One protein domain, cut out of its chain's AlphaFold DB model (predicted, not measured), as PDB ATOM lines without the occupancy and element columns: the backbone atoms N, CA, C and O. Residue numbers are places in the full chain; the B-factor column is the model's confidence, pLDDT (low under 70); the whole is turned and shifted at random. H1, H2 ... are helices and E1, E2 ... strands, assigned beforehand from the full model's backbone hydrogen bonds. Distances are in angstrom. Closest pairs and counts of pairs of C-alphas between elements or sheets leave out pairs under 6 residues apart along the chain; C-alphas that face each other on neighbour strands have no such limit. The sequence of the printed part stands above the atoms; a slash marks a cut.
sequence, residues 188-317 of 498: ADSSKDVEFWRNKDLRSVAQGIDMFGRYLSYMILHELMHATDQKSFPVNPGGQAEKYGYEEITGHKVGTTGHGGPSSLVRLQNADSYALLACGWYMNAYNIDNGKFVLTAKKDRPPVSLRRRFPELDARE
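Overview. This is residues 188 to 317 of the 498 residues of an uncharacterized protein of Trematosphaeria pertusa (UniProt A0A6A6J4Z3). Helix H6 runs through the core, with H2, H3 and H4 packed on it in crossing directions and the small hairpin E1 E2 beside residues 208 to 210 of H2 and residues 277 to 281 of H6. H1 and H7 lie loosely toward one end of the longest axis, and the loop around Gly 238 makes the other end. The printed part has 130 residues, with the elements H1 H2 H3 H4 H5 H6 E1 E2 H7 along the chain; the two strands are antiparallel. It is mostly helix, though under half of its residues are in named elements. The whole is compact, with a radius of gyration of the C-alphas of 15.8 A, yet elongated, spanning 50 by 30 by 26 A.

Arrangement. E1, residues 286 to 289, and E2, residues 292 to 295, form an antiparallel hairpin; N 287 and O 294 are 2.8 A apart and N 289 and O 292 2.9 A, within hydrogen-bond range. The C-alphas of Gly 208 in H2, residues 208 to 214, and Lys 292 are the closest of H2 and E2, at 4.6 A. The closest C-alphas of H6, residues 271 to 282, and E1 are those of Gly 280 and Ile 288, 6.7 A apart. H6 is the hub, touching three helices. It touches H3, residues 216 to 228, at a steep tilt of 49 degrees, opposite ways, closest at the C-alphas of His 222 and Ala 275, 5.3 A. With residues 276 to 280 alone it touches H2, at a tilt of 69 degrees, only just steep, opposite ways; the closest C-alphas are those of Ile 209 and Leu 276, 6.9 A. With residues 272 to 273 alone it touches H4, residues 245 to 250, only just about perpendicular at 72 degrees; the closest C-alphas are those of Gly 245 and Asp 272, 7.0 A. H5, residues 264 to 268, is close to H4 but not clearly touching, the closest C-alphas being those of Ile 249 and Arg 267, 6.4 A. H1, residues 192 to 199, and H7, residues 311 to 315, are close but not clearly touching, the closest C-alphas being those of Asn 199 and Glu 312, 7.0 A. Every O i to N i+4 pair is within hydrogen-bond range in H1, H4, H5 and H6; H3 has 8 of 9, H2 0 of 3 but 4 of 4 O i to N i+3 pairs, and H7 0 of 1 with 1 of 2.

Along the chain. H1 begins at C-alpha 192 (17.405, -24.353, -20.897). H3 is 17.8 A long, H6 16.7 A and H2 12.1 A. H7 ends at C-alpha 315 (19.312, -11.211, -38.899).

Size, cuts and confidence. The C-alphas farthest apart, those of Gly 238 and Ala 315, are 50.0 A apart. The printed part has no cut; the links H3 to H4, H4 to H5 and E2 to H7 are long. The pLDDT is under 70 at residues 188 to 199, 236 to 240, 259 and 302 to 317.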
ATOM      1  N   ALA A 188      10.203 -30.345 -18.542       58.50
ATOM      2  CA  ALA A 188      10.190 -28.940 -18.914       58.50
ATOM      3  C   ALA A 188      11.284 -28.189 -18.133       58.50
ATOM      4  O   ALA A 188      10.999 -27.531 -17.131       58.50
ATOM      5  N   ASP A 189      12.553 -28.268 -18.552       56.31
ATOM      6  CA  ASP A 189      13.585 -27.395 -17.977       56.31
ATOM      7  C   ASP A 189      13.326 -25.965 -18.463       56.31
ATOM      8  O   ASP A 189      13.763 -25.539 -19.534       56.31
ATOM      9  N   SER A 190      12.577 -25.212 -17.655       53.69
ATOM     10  CA  SER A 190      12.125 -23.855 -17.973       53.69
ATOM     11  C   SER A 190      13.246 -22.869 -18.317       53.69
ATOM     12  O   SER A 190      12.967 -21.852 -18.944       53.69
ATOM     13  N   SER A 191      14.501 -23.140 -17.943       50.69
ATOM     14  CA  SER A 191      15.625 -22.246 -18.236       50.69
ATOM     15  C   SER A 191      16.314 -22.613 -19.547       50.69
ATOM     16  O   SER A 191      16.458 -21.771 -20.434       50.69
ATOM     17  N   LYS A 192      16.667 -23.891 -19.720       56.66
ATOM     18  CA  LYS A 192      17.405 -24.353 -20.897       56.66
ATOM     19  C   LYS A 192      16.506 -24.547 -22.099       56.66
ATOM     20  O   LYS A 192      16.905 -24.156 -23.188       56.66
ATOM     21  N   ASP A 193      15.305 -25.093 -21.926       57.22
ATOM     22  CA  ASP A 193      14.410 -25.344 -23.054       57.22
ATOM     23  C   ASP A 193      13.794 -24.039 -23.564       57.22
ATOM     24  O   ASP A 193      13.686 -23.852 -24.776       57.22
ATOM     25  N   VAL A 194      13.469 -23.094 -22.666       52.72
ATOM     26  CA  VAL A 194      12.889 -21.804 -23.066       52.72
ATOM     27  C   VAL A 194      13.878 -20.940 -23.834       52.72
ATOM     28  O   VAL A 194      13.539 -20.386 -24.879       52.72
ATOM     29  N   GLU A 195      15.112 -20.836 -23.349       58.41
ATOM     30  CA  GLU A 195      16.162 -20.121 -24.067       58.41
ATOM     31  C   GLU A 195      16.550 -20.847 -25.363       58.41
ATOM     32  O   GLU A 195      16.745 -20.207 -26.400       58.41
ATOM     33  N   PHE A 196      16.579 -22.185 -25.345       64.88
ATOM     34  CA  PHE A 196      16.862 -22.998 -26.523       64.88
ATOM     35  C   PHE A 196      15.862 -22.730 -27.647       64.88
ATOM     36  O   PHE A 196      16.293 -22.443 -28.761       64.88
ATOM     37  N   TRP A 197      14.549 -22.760 -27.397       63.38
ATOM     38  CA  TRP A 197      13.596 -22.485 -28.479       63.38
ATOM     39  C   TRP A 197      13.550 -21.017 -28.880       63.38
ATOM     40  O   TRP A 197      13.229 -20.717 -30.031       63.38
ATOM     41  N   ARG A 198      13.868 -20.101 -27.955       59.16
ATOM     42  CA  ARG A 198      13.880 -18.662 -28.240       59.16
ATOM     43  C   ARG A 198      15.037 -18.250 -29.130       59.16
ATOM     44  O   ARG A 198      14.847 -17.440 -30.030       59.16
ATOM     45  N   ASN A 199      16.214 -18.812 -28.889       64.50
ATOM     46  CA  ASN A 199      17.449 -18.297 -29.470       64.50
ATOM     47  C   ASN A 199      18.052 -19.244 -30.515       64.50
ATOM     48  O   ASN A 199      18.921 -18.840 -31.290       64.50
ATOM     49  N   LYS A 200      17.611 -20.507 -30.587       71.06
ATOM     50  CA  LYS A 200      18.143 -21.440 -31.585       71.06
ATOM     51  C   LYS A 200      17.340 -21.471 -32.872       71.06
ATOM     52  O   LYS A 200      16.121 -21.329 -32.924       71.06
ATOM     53  N   ASP A 201      18.087 -21.734 -33.933       79.44
ATOM     54  CA  ASP A 201      17.535 -22.124 -35.214       79.44
ATOM     55  C   ASP A 201      16.978 -23.548 -35.117       79.44
ATOM     56  O   ASP A 201      17.731 -24.531 -35.051       79.44
ATOM     57  N   LEU A 202      15.652 -23.653 -35.119       85.50
ATOM     58  CA  LEU A 202      14.948 -24.918 -34.944       85.50
ATOM     59  C   LEU A 202      15.145 -25.863 -36.133       85.50
ATOM     60  O   LEU A 202      14.934 -27.063 -35.994       85.50
ATOM     61  N   ARG A 203      15.654 -25.375 -37.275       87.62
ATOM     62  CA  ARG A 203      16.021 -26.231 -38.419       87.62
ATOM     63  C   ARG A 203      17.084 -27.275 -38.073       87.62
ATOM     64  O   ARG A 203      17.173 -28.295 -38.753       87.62
ATOM     65  N   SER A 204      17.902 -27.013 -37.051       84.31
ATOM     66  CA  SER A 204      18.932 -27.942 -36.568       84.31
ATOM     67  C   SER A 204      18.415 -29.007 -35.594       84.31
ATOM     68  O   SER A 204      19.167 -29.906 -35.221       84.31
ATOM     69  N   VAL A 205      17.148 -28.934 -35.175       86.62
ATOM     70  CA  VAL A 205      16.564 -29.889 -34.229       86.62
ATOM     71  C   VAL A 205      16.199 -31.171 -34.972       86.62
ATOM     72  O   VAL A 205      15.232 -31.209 -35.730       86.62
ATOM     73  N   ALA A 206      16.978 -32.230 -34.746       87.19
ATOM     74  CA  ALA A 206      16.789 -33.522 -35.407       87.19
ATOM     75  C   ALA A 206      15.440 -34.176 -35.063       87.19
ATOM     76  O   ALA A 206      14.858 -34.846 -35.907       87.19
ATOM     77  N   GLN A 207      14.932 -33.940 -33.850       88.75
ATOM     78  CA  GLN A 207      13.626 -34.426 -33.399       88.75
ATOM     79  C   GLN A 207      12.445 -33.755 -34.119       88.75
ATOM     80  O   GLN A 207      11.318 -34.209 -33.960       88.75
ATOM     81  N   GLY A 208      12.662 -32.670 -34.873       91.81
ATOM     82  CA  GLY A 208      11.568 -31.917 -35.488       91.81
ATOM     83  C   GLY A 208      10.513 -31.513 -34.461       91.81
ATOM     84  O   GLY A 208      10.853 -31.151 -33.333       91.81
ATOM     85  N   ILE A 209       9.237 -31.598 -34.835       92.62
ATOM     86  CA  ILE A 209       8.133 -31.206 -33.951       92.62
ATOM     87  C   ILE A 209       8.008 -32.048 -32.677       92.62
ATOM     88  O   ILE A 209       7.447 -31.555 -31.702       92.62
ATOM     89  N   ASP A 210       8.603 -33.241 -32.605       91.25
ATOM     90  CA  ASP A 210       8.574 -34.068 -31.386       91.25
ATOM     91  C   ASP A 210       9.325 -33.422 -30.223       91.25
ATOM     92  O   ASP A 210       9.129 -33.776 -29.057       91.25
ATOM     93  N   MET A 211      10.144 -32.405 -30.510       89.25
ATOM     94  CA  MET A 211      10.720 -31.566 -29.467       89.25
ATOM     95  C   MET A 211       9.647 -30.913 -28.584       89.25
ATOM     96  O   MET A 211       9.933 -30.627 -27.421       89.25
ATOM     97  N   PHE A 212       8.431 -30.683 -29.106       89.62
ATOM     98  CA  PHE A 212       7.368 -30.025 -28.352       89.62
ATOM     99  C   PHE A 212       6.909 -30.834 -27.146       89.62
ATOM    100  O   PHE A 212       6.544 -30.243 -26.133       89.62
ATOM    101  N   GLY A 213       7.045 -32.164 -27.197       87.25
ATOM    102  CA  GLY A 213       6.697 -33.051 -26.090       87.25
ATOM    103  C   GLY A 213       7.407 -32.727 -24.772       87.25
ATOM    104  O   GLY A 213       6.981 -33.193 -23.716       87.25
ATOM    105  N   ARG A 214       8.502 -31.956 -24.812       83.31
ATOM    106  CA  ARG A 214       9.254 -31.510 -23.630       83.31
ATOM    107  C   ARG A 214       8.623 -30.324 -22.902       83.31
ATOM    108  O   ARG A 214       8.981 -30.076 -21.759       83.31
ATOM    109  N   TYR A 215       7.708 -29.593 -23.532       85.44
ATOM    110  CA  TYR A 215       7.122 -28.402 -22.928       85.44
ATOM    111  C   TYR A 215       5.926 -28.734 -22.048       85.44
ATOM    112  O   TYR A 215       5.081 -29.566 -22.379       85.44
ATOM    113  N   LEU A 216       5.825 -28.007 -20.938       89.81
ATOM    114  CA  LEU A 216       4.702 -28.141 -20.026       89.81
ATOM    115  C   LEU A 216       3.381 -27.711 -20.679       89.81
ATOM    116  O   LEU A 216       2.372 -28.377 -20.487       89.81
ATOM    117  N   SER A 217       3.395 -26.646 -21.485       92.12
ATOM    118  CA  SER A 217       2.221 -26.168 -22.226       92.12
ATOM    119  C   SER A 217       1.705 -27.216 -23.212       92.12
ATOM    120  O   SER A 217       0.515 -27.515 -23.220       92.12
ATOM    121  N   TYR A 218       2.601 -27.859 -23.965       94.38
ATOM    122  CA  TYR A 218       2.252 -28.996 -24.818       94.38
ATOM    123  C   TYR A 218       1.551 -30.107 -24.031       94.38
ATOM    124  O   TYR A 218       0.493 -30.579 -24.435       94.38
ATOM    125  N   MET A 219       2.130 -30.508 -22.896       95.00
ATOM    126  CA  MET A 219       1.601 -31.621 -22.113       95.00
ATOM    127  C   MET A 219       0.252 -31.285 -21.473       95.00
ATOM    128  O   MET A 219      -0.666 -32.093 -21.515       95.00
ATOM    129  N   ILE A 220       0.091 -30.069 -20.945       96.12
ATOM    130  CA  ILE A 220      -1.203 -29.602 -20.438       96.12
ATOM    131  C   ILE A 220      -2.242 -29.577 -21.565       96.12
ATOM    132  O   ILE A 220      -3.368 -30.014 -21.350       96.12
ATOM    133  N   LEU A 221      -1.881 -29.104 -22.763       97.62
ATOM    134  CA  LEU A 221      -2.793 -29.106 -23.906       97.62
ATOM    135  C   LEU A 221      -3.201 -30.527 -24.308       97.62
ATOM    136  O   LEU A 221      -4.387 -30.756 -24.518       97.62
ATOM    137  N   HIS A 222      -2.255 -31.466 -24.382       97.62
ATOM    138  CA  HIS A 222      -2.531 -32.878 -24.660       97.62
ATOM    139  C   HIS A 222      -3.585 -33.434 -23.688       97.62
ATOM    140  O   HIS A 222      -4.637 -33.902 -24.114       97.62
ATOM    141  N   GLU A 223      -3.369 -33.282 -22.379       97.25
ATOM    142  CA  GLU A 223      -4.313 -33.776 -21.369       97.25
ATOM    143  C   GLU A 223      -5.654 -33.028 -21.377       97.25
ATOM    144  O   GLU A 223      -6.703 -33.610 -21.100       97.25
ATOM    145  N   LEU A 224      -5.656 -31.743 -21.746       97.31
ATOM    146  CA  LEU A 224      -6.892 -30.983 -21.930       97.31
ATOM    147  C   LEU A 224      -7.740 -31.508 -23.087       97.31
ATOM    148  O   LEU A 224      -8.960 -31.359 -23.025       97.31
ATOM    149  N   MET A 225      -7.151 -32.128 -24.115       97.75
ATOM    150  CA  MET A 225      -7.931 -32.791 -25.165       97.75
ATOM    151  C   MET A 225      -8.756 -33.935 -24.565       97.75
ATOM    152  O   MET A 225      -9.965 -33.998 -24.791       97.75
ATOM    153  N   HIS A 226      -8.128 -34.781 -23.740       96.12
ATOM    154  CA  HIS A 226      -8.807 -35.868 -23.030       96.12
ATOM    155  C   HIS A 226      -9.872 -35.347 -22.063       96.12
ATOM    156  O   HIS A 226     -10.999 -35.835 -22.078       96.12
ATOM    157  N   ALA A 227      -9.543 -34.330 -21.262       95.75
ATOM    158  CA  ALA A 227     -10.474 -33.738 -20.301       95.75
ATOM    159  C   ALA A 227     -11.646 -32.995 -20.976       95.75
ATOM    160  O   ALA A 227     -12.726 -32.860 -20.406       95.75
ATOM    161  N   THR A 228     -11.456 -32.484 -22.191       95.94
ATOM    162  CA  THR A 228     -12.523 -31.778 -22.910       95.94
ATOM    163  C   THR A 228     -13.545 -32.756 -23.478       95.94
ATOM    164  O   THR A 228     -14.739 -32.569 -23.262       95.94
ATOM    165  N   ASP A 229     -13.088 -33.805 -24.167       93.75
ATOM    166  CA  ASP A 229     -13.974 -34.806 -24.759       93.75
ATOM    167  C   ASP A 229     -13.311 -36.190 -24.795       93.75
ATOM    168  O   ASP A 229     -12.664 -36.577 -25.770       93.75
ATOM    169  N   GLN A 230     -13.548 -36.985 -23.751       89.69
ATOM    170  CA  GLN A 230     -13.051 -38.362 -23.650       89.69
ATOM    171  C   GLN A 230     -13.611 -39.301 -24.728       89.69
ATOM    172  O   GLN A 230     -13.053 -40.373 -24.958       89.69
ATOM    173  N   LYS A 231     -14.729 -38.958 -25.381       90.12
ATOM    174  CA  LYS A 231     -15.283 -39.782 -26.465       90.12
ATOM    175  C   LYS A 231     -14.549 -39.516 -27.772       90.12
ATOM    176  O   LYS A 231     -14.301 -40.456 -28.527       90.12
ATOM    177  N   SER A 232     -14.209 -38.256 -28.035       91.38
ATOM    178  CA  SER A 232     -13.397 -37.884 -29.195       91.38
ATOM    179  C   SER A 232     -11.922 -38.216 -29.001       91.38
ATOM    180  O   SER A 232     -11.277 -38.599 -29.972       91.38
ATOM    181  N   PHE A 233     -11.418 -38.126 -27.769       93.69
ATOM    182  CA  PHE A 233     -10.030 -38.389 -27.390       93.69
ATOM    183  C   PHE A 233      -9.971 -39.442 -26.280       93.69
ATOM    184  O   PHE A 233      -9.629 -39.130 -25.137       93.69
ATOM    185  N   PRO A 234     -10.347 -40.696 -26.572       88.44
ATOM    186  CA  PRO A 234     -10.311 -41.759 -25.581       88.44
ATOM    187  C   PRO A 234      -8.878 -42.048 -25.143       88.44
ATOM    188  O   PRO A 234      -7.972 -42.174 -25.963       88.44
ATOM    189  N   VAL A 235      -8.690 -42.243 -23.841       79.94
ATOM    190  CA  VAL A 235      -7.440 -42.780 -23.305       79.94
ATOM    191  C   VAL A 235      -7.437 -44.289 -23.562       79.94
ATOM    192  O   VAL A 235      -8.245 -45.033 -23.008       79.94
ATOM    193  N   ASN A 236      -6.523 -44.748 -24.414       68.31
ATOM    194  CA  ASN A 236      -6.411 -46.131 -24.893       68.31
ATOM    195  C   ASN A 236      -7.631 -46.668 -25.688       68.31
ATOM    196  O   ASN A 236      -8.268 -47.645 -25.262       68.31
ATOM    197  N   PRO A 237      -7.979 -46.083 -26.853       59.19
ATOM    198  CA  PRO A 237      -9.100 -46.556 -27.666       59.19
ATOM    199  C   PRO A 237      -8.932 -48.031 -28.033       59.19
ATOM    200  O   PRO A 237      -7.908 -48.440 -28.581       59.19
ATOM    201  N   GLY A 238      -9.943 -48.848 -27.729       57.22
ATOM    202  CA  GLY A 238      -9.918 -50.280 -28.048       57.22
ATOM    203  C   GLY A 238      -8.784 -51.056 -27.364       57.22
ATOM    204  O   GLY A 238      -8.360 -52.085 -27.884       57.22
ATOM    205  N   GLY A 239      -8.259 -50.556 -26.237       61.34
ATOM    206  CA  GLY A 239      -7.161 -51.183 -25.494       61.34
ATOM    207  C   GLY A 239      -5.773 -50.984 -26.111       61.34
ATOM    208  O   GLY A 239      -4.805 -51.559 -25.618       61.34
ATOM    209  N   GLN A 240      -5.654 -50.184 -27.173       68.56
ATOM    210  CA  GLN A 240      -4.368 -49.823 -27.766       68.56
ATOM    211  C   GLN A 240      -3.786 -48.611 -27.051       68.56
ATOM    212  O   GLN A 240      -4.524 -47.684 -26.742       68.56
ATOM    213  N   ALA A 241      -2.471 -48.597 -26.829       75.44
ATOM    214  CA  ALA A 241      -1.801 -47.400 -26.336       75.44
ATOM    215  C   ALA A 241      -1.984 -46.244 -27.330       75.44
ATOM    216  O   ALA A 241      -1.927 -46.450 -28.550       75.44
ATOM    217  N   GLU A 242      -2.187 -45.040 -26.800       88.75
ATOM    218  CA  GLU A 242      -2.152 -43.828 -27.608       88.75
ATOM    219  C   GLU A 242      -0.805 -43.708 -28.342       88.75
ATOM    220  O   GLU A 242       0.231 -44.164 -27.852       88.75
ATOM    221  N   LYS A 243      -0.838 -43.156 -29.559       92.25
ATOM    222  CA  LYS A 243       0.358 -42.897 -30.361       92.25
ATOM    223  C   LYS A 243       0.957 -41.566 -29.946       92.25
ATOM    224  O   LYS A 243       0.226 -40.579 -29.904       92.25
ATOM    225  N   TYR A 244       2.258 -41.559 -29.674       92.88
ATOM    226  CA  TYR A 244       2.969 -40.364 -29.231       92.88
ATOM    227  C   TYR A 244       4.078 -39.995 -30.210       92.88
ATOM    228  O   TYR A 244       4.900 -40.830 -30.591       92.88
ATOM    229  N   GLY A 245       4.136 -38.717 -30.562       94.44
ATOM    230  CA  GLY A 245       5.103 -38.179 -31.501       94.44
ATOM    231  C   GLY A 245       4.748 -38.440 -32.961       94.44
ATOM    232  O   GLY A 245       3.957 -39.309 -33.337       94.44
ATOM    233  N   TYR A 246       5.385 -37.652 -33.808       94.69
ATOM    234  CA  TYR A 246       5.180 -37.574 -35.236       94.69
ATOM    235  C   TYR A 246       5.355 -38.933 -35.909       94.69
ATOM    236  O   TYR A 246       4.506 -39.331 -36.702       94.69
ATOM    237  N   GLU A 247       6.407 -39.688 -35.586       94.94
ATOM    238  CA  GLU A 247       6.656 -40.974 -36.249       94.94
ATOM    239  C   GLU A 247       5.558 -42.007 -35.967       94.94
ATOM    240  O   GLU A 247       5.092 -42.672 -36.893       94.94
ATOM    241  N   GLU A 248       5.070 -42.104 -34.727       94.00
ATOM    242  CA  GLU A 248       4.009 -43.056 -34.382       94.00
ATOM    243  C   GLU A 248       2.637 -42.643 -34.931       94.00
ATOM    244  O   GLU A 248       1.852 -43.500 -35.349       94.00
ATOM    245  N   ILE A 249       2.349 -41.338 -34.948       94.88
ATOM    246  CA  ILE A 249       1.089 -40.774 -35.454       94.88
ATOM    247  C   ILE A 249       1.013 -40.874 -36.977       94.88
ATOM    248  O   ILE A 249      -0.055 -41.129 -37.537       94.88
ATOM    249  N   THR A 250       2.132 -40.656 -37.665       94.00
ATOM    250  CA  THR A 250       2.156 -40.520 -39.125       94.00
ATOM    251  C   THR A 250       2.646 -41.769 -39.856       94.00
ATOM    252  O   THR A 250       2.347 -41.939 -41.046       94.00
ATOM    253  N   GLY A 251       3.354 -42.657 -39.149       92.88
ATOM    254  CA  GLY A 251       4.009 -43.854 -39.677       92.88
ATOM    255  C   GLY A 251       5.304 -43.582 -40.440       92.88
ATOM    256  O   GLY A 251       5.749 -44.454 -41.186       92.88
ATOM    257  N   HIS A 252       5.880 -42.385 -40.330       90.75
ATOM    258  CA  HIS A 252       7.110 -42.031 -41.029       90.75
ATOM    259  C   HIS A 252       7.998 -41.099 -40.204       90.75
ATOM    260  O   HIS A 252       7.538 -40.314 -39.380       90.75
ATOM    261  N   LYS A 253       9.307 -41.184 -40.439       92.38
ATOM    262  CA  LYS A 253      10.300 -40.390 -39.713       92.38
ATOM    263  C   LYS A 253      10.169 -38.910 -40.047       92.38
ATOM    264  O   LYS A 253       9.847 -38.547 -41.181       92.38
ATOM    265  N   VAL A 254      10.531 -38.060 -39.093       91.50
ATOM    266  CA  VAL A 254      10.687 -36.618 -39.314       91.50
ATOM    267  C   VAL A 254      11.567 -36.353 -40.542       91.50
ATOM    268  O   VAL A 254      12.662 -36.900 -40.682       91.50
ATOM    269  N   GLY A 255      11.086 -35.489 -41.434       90.94
ATOM    270  CA  GLY A 255      11.744 -35.101 -42.679       90.94
ATOM    271  C   GLY A 255      11.560 -36.083 -43.839       90.94
ATOM    272  O   GLY A 255      12.161 -35.871 -44.890       90.94
ATOM    273  N   THR A 256      10.757 -37.138 -43.674       90.25
ATOM    274  CA  THR A 256      10.458 -38.112 -44.734       90.25
ATOM    275  C   THR A 256       8.983 -38.069 -45.112       90.25
ATOM    276  O   THR A 256       8.144 -37.794 -44.268       90.25
ATOM    277  N   THR A 257       8.660 -38.340 -46.374       84.75
ATOM    278  CA  THR A 257       7.276 -38.492 -46.849       84.75
ATOM    279  C   THR A 257       6.899 -39.973 -46.871       84.75
ATOM    280  O   THR A 257       7.710 -40.796 -47.302       84.75
ATOM    281  N   GLY A 258       5.671 -40.340 -46.498       77.56
ATOM    282  CA  GLY A 258       5.228 -41.739 -46.551       77.56
ATOM    283  C   GLY A 258       3.730 -41.926 -46.320       77.56
ATOM    284  O   GLY A 258       3.037 -40.990 -45.932       77.56
ATOM    285  N   HIS A 259       3.205 -43.123 -46.613       68.56
ATOM    286  CA  HIS A 259       1.763 -43.448 -46.550       68.56
ATOM    287  C   HIS A 259       1.467 -44.673 -45.652       68.56
ATOM    288  O   HIS A 259       0.539 -45.430 -45.910       68.56
ATOM    289  N   GLY A 260       2.271 -44.891 -44.602       77.88
ATOM    290  CA  GLY A 260       2.248 -46.120 -43.790       77.88
ATOM    291  C   GLY A 260       1.702 -46.001 -42.363       77.88
ATOM    292  O   GLY A 260       1.858 -46.938 -41.587       77.88
ATOM    293  N   GLY A 261       1.127 -44.860 -41.973       86.06
ATOM    294  CA  GLY A 261       0.696 -44.652 -40.585       86.06
ATOM    295  C   GLY A 261      -0.707 -45.157 -40.247       86.06
ATOM    296  O   GLY A 261      -1.414 -45.673 -41.111       86.06
ATOM    297  N   PRO A 262      -1.138 -44.947 -38.989       89.81
ATOM    298  CA  PRO A 262      -2.493 -45.221 -38.525       89.81
ATOM    299  C   PRO A 262      -3.579 -44.629 -39.428       89.81
ATOM    300  O   PRO A 262      -3.348 -43.635 -40.129       89.81
ATOM    301  N   SER A 263      -4.777 -45.217 -39.353       90.88
ATOM    302  CA  SER A 263      -5.954 -44.747 -40.087       90.88
ATOM    303  C   SER A 263      -6.316 -43.303 -39.727       90.88
ATOM    304  O   SER A 263      -6.002 -42.814 -38.638       90.88
ATOM    305  N   SER A 264      -7.030 -42.629 -40.632       91.19
ATOM    306  CA  SER A 264      -7.506 -41.256 -40.424       91.19
ATOM    307  C   SER A 264      -8.304 -41.097 -39.131       91.19
ATOM    308  O   SER A 264      -8.117 -40.121 -38.413       91.19
ATOM    309  N   LEU A 265      -9.146 -42.080 -38.794       91.69
ATOM    310  CA  LEU A 265      -9.933 -42.060 -37.565       91.69
ATOM    311  C   LEU A 265      -9.041 -42.057 -36.317       91.69
ATOM    312  O   LEU A 265      -9.272 -41.244 -35.430       91.69
ATOM    313  N   VAL A 266      -8.002 -42.903 -36.278       92.31
ATOM    314  CA  VAL A 266      -7.064 -42.955 -35.143       92.31
ATOM    315  C   VAL A 266      -6.357 -41.614 -34.972       92.31
ATOM    316  O   VAL A 266      -6.312 -41.092 -33.866       92.31
ATOM    317  N   ARG A 267      -5.871 -41.014 -36.064       93.50
ATOM    318  CA  ARG A 267      -5.216 -39.695 -36.033       93.50
ATOM    319  C   ARG A 267      -6.161 -38.574 -35.589       93.50
ATOM    320  O   ARG A 267      -5.786 -37.709 -34.809       93.50
ATOM    321  N   LEU A 268      -7.415 -38.610 -36.043       94.19
ATOM    322  CA  LEU A 268      -8.441 -37.632 -35.675       94.19
ATOM    323  C   LEU A 268      -8.951 -37.767 -34.232       94.19
ATOM    324  O   LEU A 268      -9.628 -36.842 -33.777       94.19
ATOM    325  N   GLN A 269      -8.681 -38.895 -33.569       94.06
ATOM    326  CA  GLN A 269      -9.053 -39.203 -32.180       94.06
ATOM    327  C   GLN A 269      -7.839 -39.258 -31.233       94.06
ATOM    328  O   GLN A 269      -7.955 -39.707 -30.096       94.06
ATOM    329  N   ASN A 270      -6.667 -38.828 -31.700       95.75
ATOM    330  CA  ASN A 270      -5.426 -38.815 -30.936       95.75
ATOM    331  C   ASN A 270      -5.191 -37.406 -30.370       95.75
ATOM    332  O   ASN A 270      -5.217 -36.435 -31.127       95.75
ATOM    333  N   ALA A 271      -4.995 -37.275 -29.056       97.12
ATOM    334  CA  ALA A 271      -4.792 -35.974 -28.418       97.12
ATOM    335  C   ALA A 271      -3.459 -35.346 -28.849       97.12
ATOM    336  O   ALA A 271      -3.376 -34.140 -29.107       97.12
ATOM    337  N   ASP A 272      -2.438 -36.188 -29.005       96.94
ATOM    338  CA  ASP A 272      -1.083 -35.794 -29.386       96.94
ATOM    339  C   ASP A 272      -1.032 -35.115 -30.769       96.94
ATOM    340  O   ASP A 272      -0.391 -34.075 -30.927       96.94
ATOM    341  N   SER A 273      -1.819 -35.599 -31.738       97.38
ATOM    342  CA  SER A 273      -2.005 -34.967 -33.051       97.38
ATOM    343  C   SER A 273      -2.446 -33.505 -32.942       97.38
ATOM    344  O   SER A 273      -1.927 -32.643 -33.651       97.38
ATOM    345  N   TYR A 274      -3.399 -33.197 -32.058       98.38
ATOM    346  CA  TYR A 274      -3.914 -31.832 -31.905       98.38
ATOM    347  C   TYR A 274      -2.945 -30.957 -31.108       98.38
ATOM    348  O   TYR A 274      -2.752 -29.791 -31.463       98.38
ATOM    349  N   ALA A 275      -2.288 -31.504 -30.084       97.88
ATOM    350  CA  ALA A 275      -1.270 -30.780 -29.327       97.88
ATOM    351  C   ALA A 275      -0.072 -30.386 -30.217       97.88
ATOM    352  O   ALA A 275       0.349 -29.222 -30.210       97.88
ATOM    353  N   LEU A 276       0.424 -31.310 -31.052       96.69
ATOM    354  CA  LEU A 276       1.481 -31.047 -32.037       96.69
ATOM    355  C   LEU A 276       1.036 -30.033 -33.094       96.69
ATOM    356  O   LEU A 276       1.798 -29.119 -33.416       96.69
ATOM    357  N   LEU A 277      -0.197 -30.151 -33.597       97.19
ATOM    358  CA  LEU A 277      -0.758 -29.206 -34.565       97.19
ATOM    359  C   LEU A 277      -0.800 -27.784 -33.996       97.19
ATOM    360  O   LEU A 277      -0.330 -26.847 -34.644       97.19
ATOM    361  N   ALA A 278      -1.325 -27.619 -32.779       96.00
ATOM    362  CA  ALA A 278      -1.404 -26.324 -32.112       96.00
ATOM    363  C   ALA A 278      -0.015 -25.720 -31.882       96.00
ATOM    364  O   ALA A 278       0.198 -24.545 -32.191       96.00
ATOM    365  N   CYS A 279       0.946 -26.522 -31.409       93.31
ATOM    366  CA  CYS A 279       2.321 -26.072 -31.212       93.31
ATOM    367  C   CYS A 279       2.979 -25.661 -32.530       93.31
ATOM    368  O   CYS A 279       3.518 -24.560 -32.622       93.31
ATOM    369  N   GLY A 280       2.883 -26.488 -33.573       92.56
ATOM    370  CA  GLY A 280       3.437 -26.183 -34.892       92.56
ATOM    371  C   GLY A 280       2.850 -24.900 -35.484       92.56
ATOM    372  O   GLY A 280       3.584 -24.033 -35.954       92.56
ATOM    373  N   TRP A 281       1.536 -24.711 -35.378       91.56
ATOM    374  CA  TRP A 281       0.871 -23.489 -35.827       91.56
ATOM    375  C   TRP A 281       1.183 -22.254 -34.988       91.56
ATOM    376  O   TRP A 281       1.108 -21.143 -35.515       91.56
ATOM    377  N   TYR A 282       1.549 -22.420 -33.719       88.38
ATOM    378  CA  TYR A 282       1.997 -21.335 -32.849       88.38
ATOM    379  C   TYR A 282       3.397 -20.806 -33.231       88.38
ATOM    380  O   TYR A 282       3.752 -19.670 -32.898       88.38
ATOM    381  N   MET A 283       4.179 -21.567 -34.011       84.62
ATOM    382  CA  MET A 283       5.527 -21.183 -34.446       84.62
ATOM    383  C   MET A 283       5.524 -20.206 -35.624       84.62
ATOM    384  O   MET A 283       5.733 -20.551 -36.778       84.62
ATOM    385  N   ASN A 284       5.389 -18.922 -35.323       77.06
ATOM    386  CA  ASN A 284       5.234 -17.866 -36.330       77.06
ATOM    387  C   ASN A 284       6.419 -17.635 -37.290       77.06
ATOM    388  O   ASN A 284       6.273 -16.892 -38.264       77.06
ATOM    389  N   ALA A 285       7.597 -18.190 -36.997       81.44
ATOM    390  CA  ALA A 285       8.793 -18.060 -37.830       81.44
ATOM    391  C   ALA A 285       9.103 -19.316 -38.660       81.44
ATOM    392  O   ALA A 285      10.012 -19.266 -39.495       81.44
ATOM    393  N   TYR A 286       8.367 -20.411 -38.439       87.62
ATOM    394  CA  TYR A 286       8.639 -21.698 -39.062       87.62
ATOM    395  C   TYR A 286       7.389 -22.309 -39.704       87.62
ATOM    396  O   TYR A 286       6.327 -22.375 -39.094       87.62
ATOM    397  N   ASN A 287       7.561 -22.812 -40.922       90.19
ATOM    398  CA  ASN A 287       6.713 -23.829 -41.521       90.19
ATOM    399  C   ASN A 287       7.182 -25.204 -41.046       90.19
ATOM    400  O   ASN A 287       8.372 -25.383 -40.769       90.19
ATOM    401  N   ILE A 288       6.266 -26.166 -40.952       92.12
ATOM    402  CA  ILE A 288       6.617 -27.546 -40.623       92.12
ATOM    403  C   ILE A 288       6.366 -28.438 -41.833       92.12
ATOM    404  O   ILE A 288       5.223 -28.781 -42.113       92.12
ATOM    405  N   ASP A 289       7.433 -28.856 -42.501       93.25
ATOM    406  CA  ASP A 289       7.338 -29.738 -43.662       93.25
ATOM    407  C   ASP A 289       7.778 -31.146 -43.254       93.25
ATOM    408  O   ASP A 289       8.929 -31.356 -42.851       93.25
ATOM    409  N   ASN A 290       6.864 -32.113 -43.339       93.44
ATOM    410  CA  ASN A 290       7.060 -33.499 -42.902       93.44
ATOM    411  C   ASN A 290       7.616 -33.593 -41.466       93.44
ATOM    412  O   ASN A 290       8.630 -34.246 -41.206       93.44
ATOM    413  N   GLY A 291       7.039 -32.831 -40.534       92.50
ATOM    414  CA  GLY A 291       7.491 -32.773 -39.139       92.50
ATOM    415  C   GLY A 291       8.801 -32.005 -38.896       92.50
ATOM    416  O   GLY A 291       9.230 -31.892 -37.748       92.50
ATOM    417  N   LYS A 292       9.451 -31.446 -39.929       94.88
ATOM    418  CA  LYS A 292      10.706 -30.686 -39.804       94.88
ATOM    419  C   LYS A 292      10.473 -29.178 -39.868       94.88
ATOM    420  O   LYS A 292       9.730 -28.689 -40.708       94.88
ATOM    421  N   PHE A 293      11.194 -28.423 -39.041       92.38
ATOM    422  CA  PHE A 293      11.186 -26.961 -39.098       92.38
ATOM    423  C   PHE A 293      11.846 -26.431 -40.377       92.38
ATOM    424  O   PHE A 293      12.996 -26.751 -40.686       92.38
ATOM    425  N   VAL A 294      11.140 -25.544 -41.071       91.75
ATOM    426  CA  VAL A 294      11.580 -24.793 -42.250       91.75
ATOM    427  C   VAL A 294      11.281 -23.319 -42.002       91.75
ATOM    428  O   VAL A 294      10.260 -22.991 -41.419       91.75
ATOM    429  N   LEU A 295      12.155 -22.394 -42.402       88.25
ATOM    430  CA  LEU A 295      11.880 -20.969 -42.181       88.25
ATOM    431  C   LEU A 295      10.701 -20.498 -43.035       88.25
ATOM    432  O   LEU A 295      10.734 -20.605 -44.260       88.25
ATOM    433  N   THR A 296       9.701 -19.893 -42.398       84.00
ATOM    434  CA  THR A 296       8.614 -19.218 -43.109       84.00
ATOM    435  C   THR A 296       9.181 -17.989 -43.809       84.00
ATOM    436  O   THR A 296       9.898 -17.192 -43.189       84.00
ATOM    437  N   ALA A 297       8.849 -17.794 -45.085       82.44
ATOM    438  CA  ALA A 297       9.251 -16.599 -45.818       82.44
ATOM    439  C   ALA A 297       8.729 -15.335 -45.116       82.44
ATOM    440  O   ALA A 297       7.579 -15.285 -44.681       82.44
ATOM    441  N   LYS A 298       9.547 -14.278 -45.029       79.00
ATOM    442  CA  LYS A 298       9.220 -13.049 -44.282       79.00
ATOM    443  C   LYS A 298       7.845 -12.443 -44.602       79.00
ATOM    444  O   LYS A 298       7.186 -11.944 -43.688       79.00
ATOM    445  N   LYS A 299       7.421 -12.511 -45.872       80.12
ATOM    446  CA  LYS A 299       6.117 -12.023 -46.365       80.12
ATOM    447  C   LYS A 299       4.918 -12.821 -45.835       80.12
ATOM    448  O   LYS A 299       3.819 -12.289 -45.778       80.12
ATOM    449  N   ASP A 300       5.140 -14.082 -45.472       76.56
ATOM    450  CA  ASP A 300       4.108 -15.038 -45.058       76.56
ATOM    451  C   ASP A 300       4.054 -15.211 -43.533       76.56
ATOM    452  O   ASP A 300       3.153 -15.859 -43.001       76.56
ATOM    453  N   ARG A 301       5.008 -14.614 -42.811       74.81
ATOM    454  CA  ARG A 301       5.016 -14.595 -41.351       74.81
ATOM    455  C   ARG A 301       3.952 -13.595 -40.828       74.81
ATOM    456  O   ARG A 301       3.810 -12.515 -41.406       74.81
ATOM    457  N   PRO A 302       3.280 -13.852 -39.688       66.31
ATOM    458  CA  PRO A 302       2.251 -12.965 -39.099       66.31
ATOM    459  C   PRO A 302       2.740 -11.530 -38.827       66.31
ATOM    460  O   PRO A 302       3.934 -11.317 -38.794       66.31
ATOM    461  N   PRO A 303       1.920 -10.503 -38.583       63.69
ATOM    462  CA  PRO A 303       2.421  -9.188 -38.151       63.69
ATOM    463  C   PRO A 303       3.306  -9.276 -36.895       63.69
ATOM    464  O   PRO A 303       3.049 -10.109 -36.032       63.69
ATOM    465  N   VAL A 304       4.315  -8.406 -36.747       62.94
ATOM    466  CA  VAL A 304       5.226  -8.408 -35.573       62.94
ATOM    467  C   VAL A 304       4.467  -8.272 -34.247       62.94
ATOM    468  O   VAL A 304       4.901  -8.829 -33.249       62.94
ATOM    469  N   SER A 305       3.309  -7.607 -34.242       54.97
ATOM    470  CA  SER A 305       2.411  -7.511 -33.082       54.97
ATOM    471  C   SER A 305       1.815  -8.850 -32.635       54.97
ATOM    472  O   SER A 305       1.407  -8.980 -31.487       54.97
ATOM    473  N   LEU A 306       1.765  -9.839 -33.530       53.34
ATOM    474  CA  LEU A 306       1.295 -11.200 -33.269       53.34
ATOM    475  C   LEU A 306       2.445 -12.215 -33.220       53.34
ATOM    476  O   LEU A 306       2.227 -13.372 -32.866       53.34
ATOM    477  N   ARG A 307       3.671 -11.804 -33.575       59.97
ATOM    478  CA  ARG A 307       4.877 -12.627 -33.428       59.97
ATOM    479  C   ARG A 307       5.452 -12.435 -32.027       59.97
ATOM    480  O   ARG A 307       5.626 -11.309 -31.571       59.97
ATOM    481  N   ARG A 308       5.909 -13.520 -31.398       54.88
ATOM    482  CA  ARG A 308       6.992 -13.392 -30.414       54.88
ATOM    483  C   ARG A 308       8.224 -12.848 -31.152       54.88
ATOM    484  O   ARG A 308       8.557 -13.341 -32.230       54.88
ATOM    485  N   ARG A 309       8.848 -11.783 -30.635       52.34
ATOM    486  CA  ARG A 309      10.038 -11.184 -31.262       52.34
ATOM    487  C   ARG A 309      11.202 -12.175 -31.195       52.34
ATOM    488  O   ARG A 309      11.572 -12.591 -30.102       52.34
ATOM    489  N   PHE A 310      11.807 -12.473 -32.343       54.72
ATOM    490  CA  PHE A 310      13.053 -13.237 -32.452       54.72
ATOM    491  C   PHE A 310      14.085 -12.411 -33.232       54.72
ATOM    492  O   PHE A 310      14.211 -12.578 -34.447       54.72
ATOM    493  N   PRO A 311      14.806 -11.491 -32.564       54.38
ATOM    494  CA  PRO A 311      15.730 -10.566 -33.230       54.38
ATOM    495  C   PRO A 311      16.785 -11.280 -34.085       54.38
ATOM    496  O   PRO A 311      17.206 -10.780 -35.125       54.38
ATOM    497  N   GLU A 312      17.182 -12.482 -33.668       54.78
ATOM    498  CA  GLU A 312      18.241 -13.256 -34.304       54.78
ATOM    499  C   GLU A 312      17.797 -13.951 -35.604       54.78
ATOM    500  O   GLU A 312      18.588 -14.094 -36.538       54.78
ATOM    501  N   LEU A 313      16.517 -14.319 -35.721       54.25
ATOM    502  CA  LEU A 313      15.955 -14.901 -36.946       54.25
ATOM    503  C   LEU A 313      15.803 -13.862 -38.060       54.25
ATOM    504  O   LEU A 313      15.992 -14.184 -39.233       54.25
ATOM    505  N   ASP A 314      15.522 -12.610 -37.700       61.88
ATOM    506  CA  ASP A 314      15.458 -11.506 -38.658       61.88
ATOM    507  C   ASP A 314      16.849 -11.127 -39.208       61.88
ATOM    508  O   ASP A 314      16.944 -10.579 -40.307       61.88
ATOM    509  N   ALA A 315      17.929 -11.461 -38.488       60.81
ATOM    510  CA  ALA A 315      19.312 -11.211 -38.899       60.81
ATOM    511  C   ALA A 315      19.932 -12.341 -39.750       60.81
ATOM    512  O   ALA A 315      20.881 -12.094 -40.494       60.81
ATOM    513  N   ARG A 316      19.414 -13.574 -39.641       56.31
ATOM    514  CA  ARG A 316      19.997 -14.793 -40.241       56.31
ATOM    515  C   ARG A 316      19.430 -15.180 -41.611       56.31
ATOM    516  O   ARG A 316      19.899 -16.155 -42.200       56.31
ATOM    517  N   GLU A 317      18.445 -14.455 -42.143       54.47
ATOM    518  CA  GLU A 317      18.036 -14.674 -43.533       54.47
ATOM    519  C   GLU A 317      19.194 -14.313 -44.477       54.47
ATOM    520  O   GLU A 317      19.777 -13.232 -44.345       54.47
TER     521      GLU A 317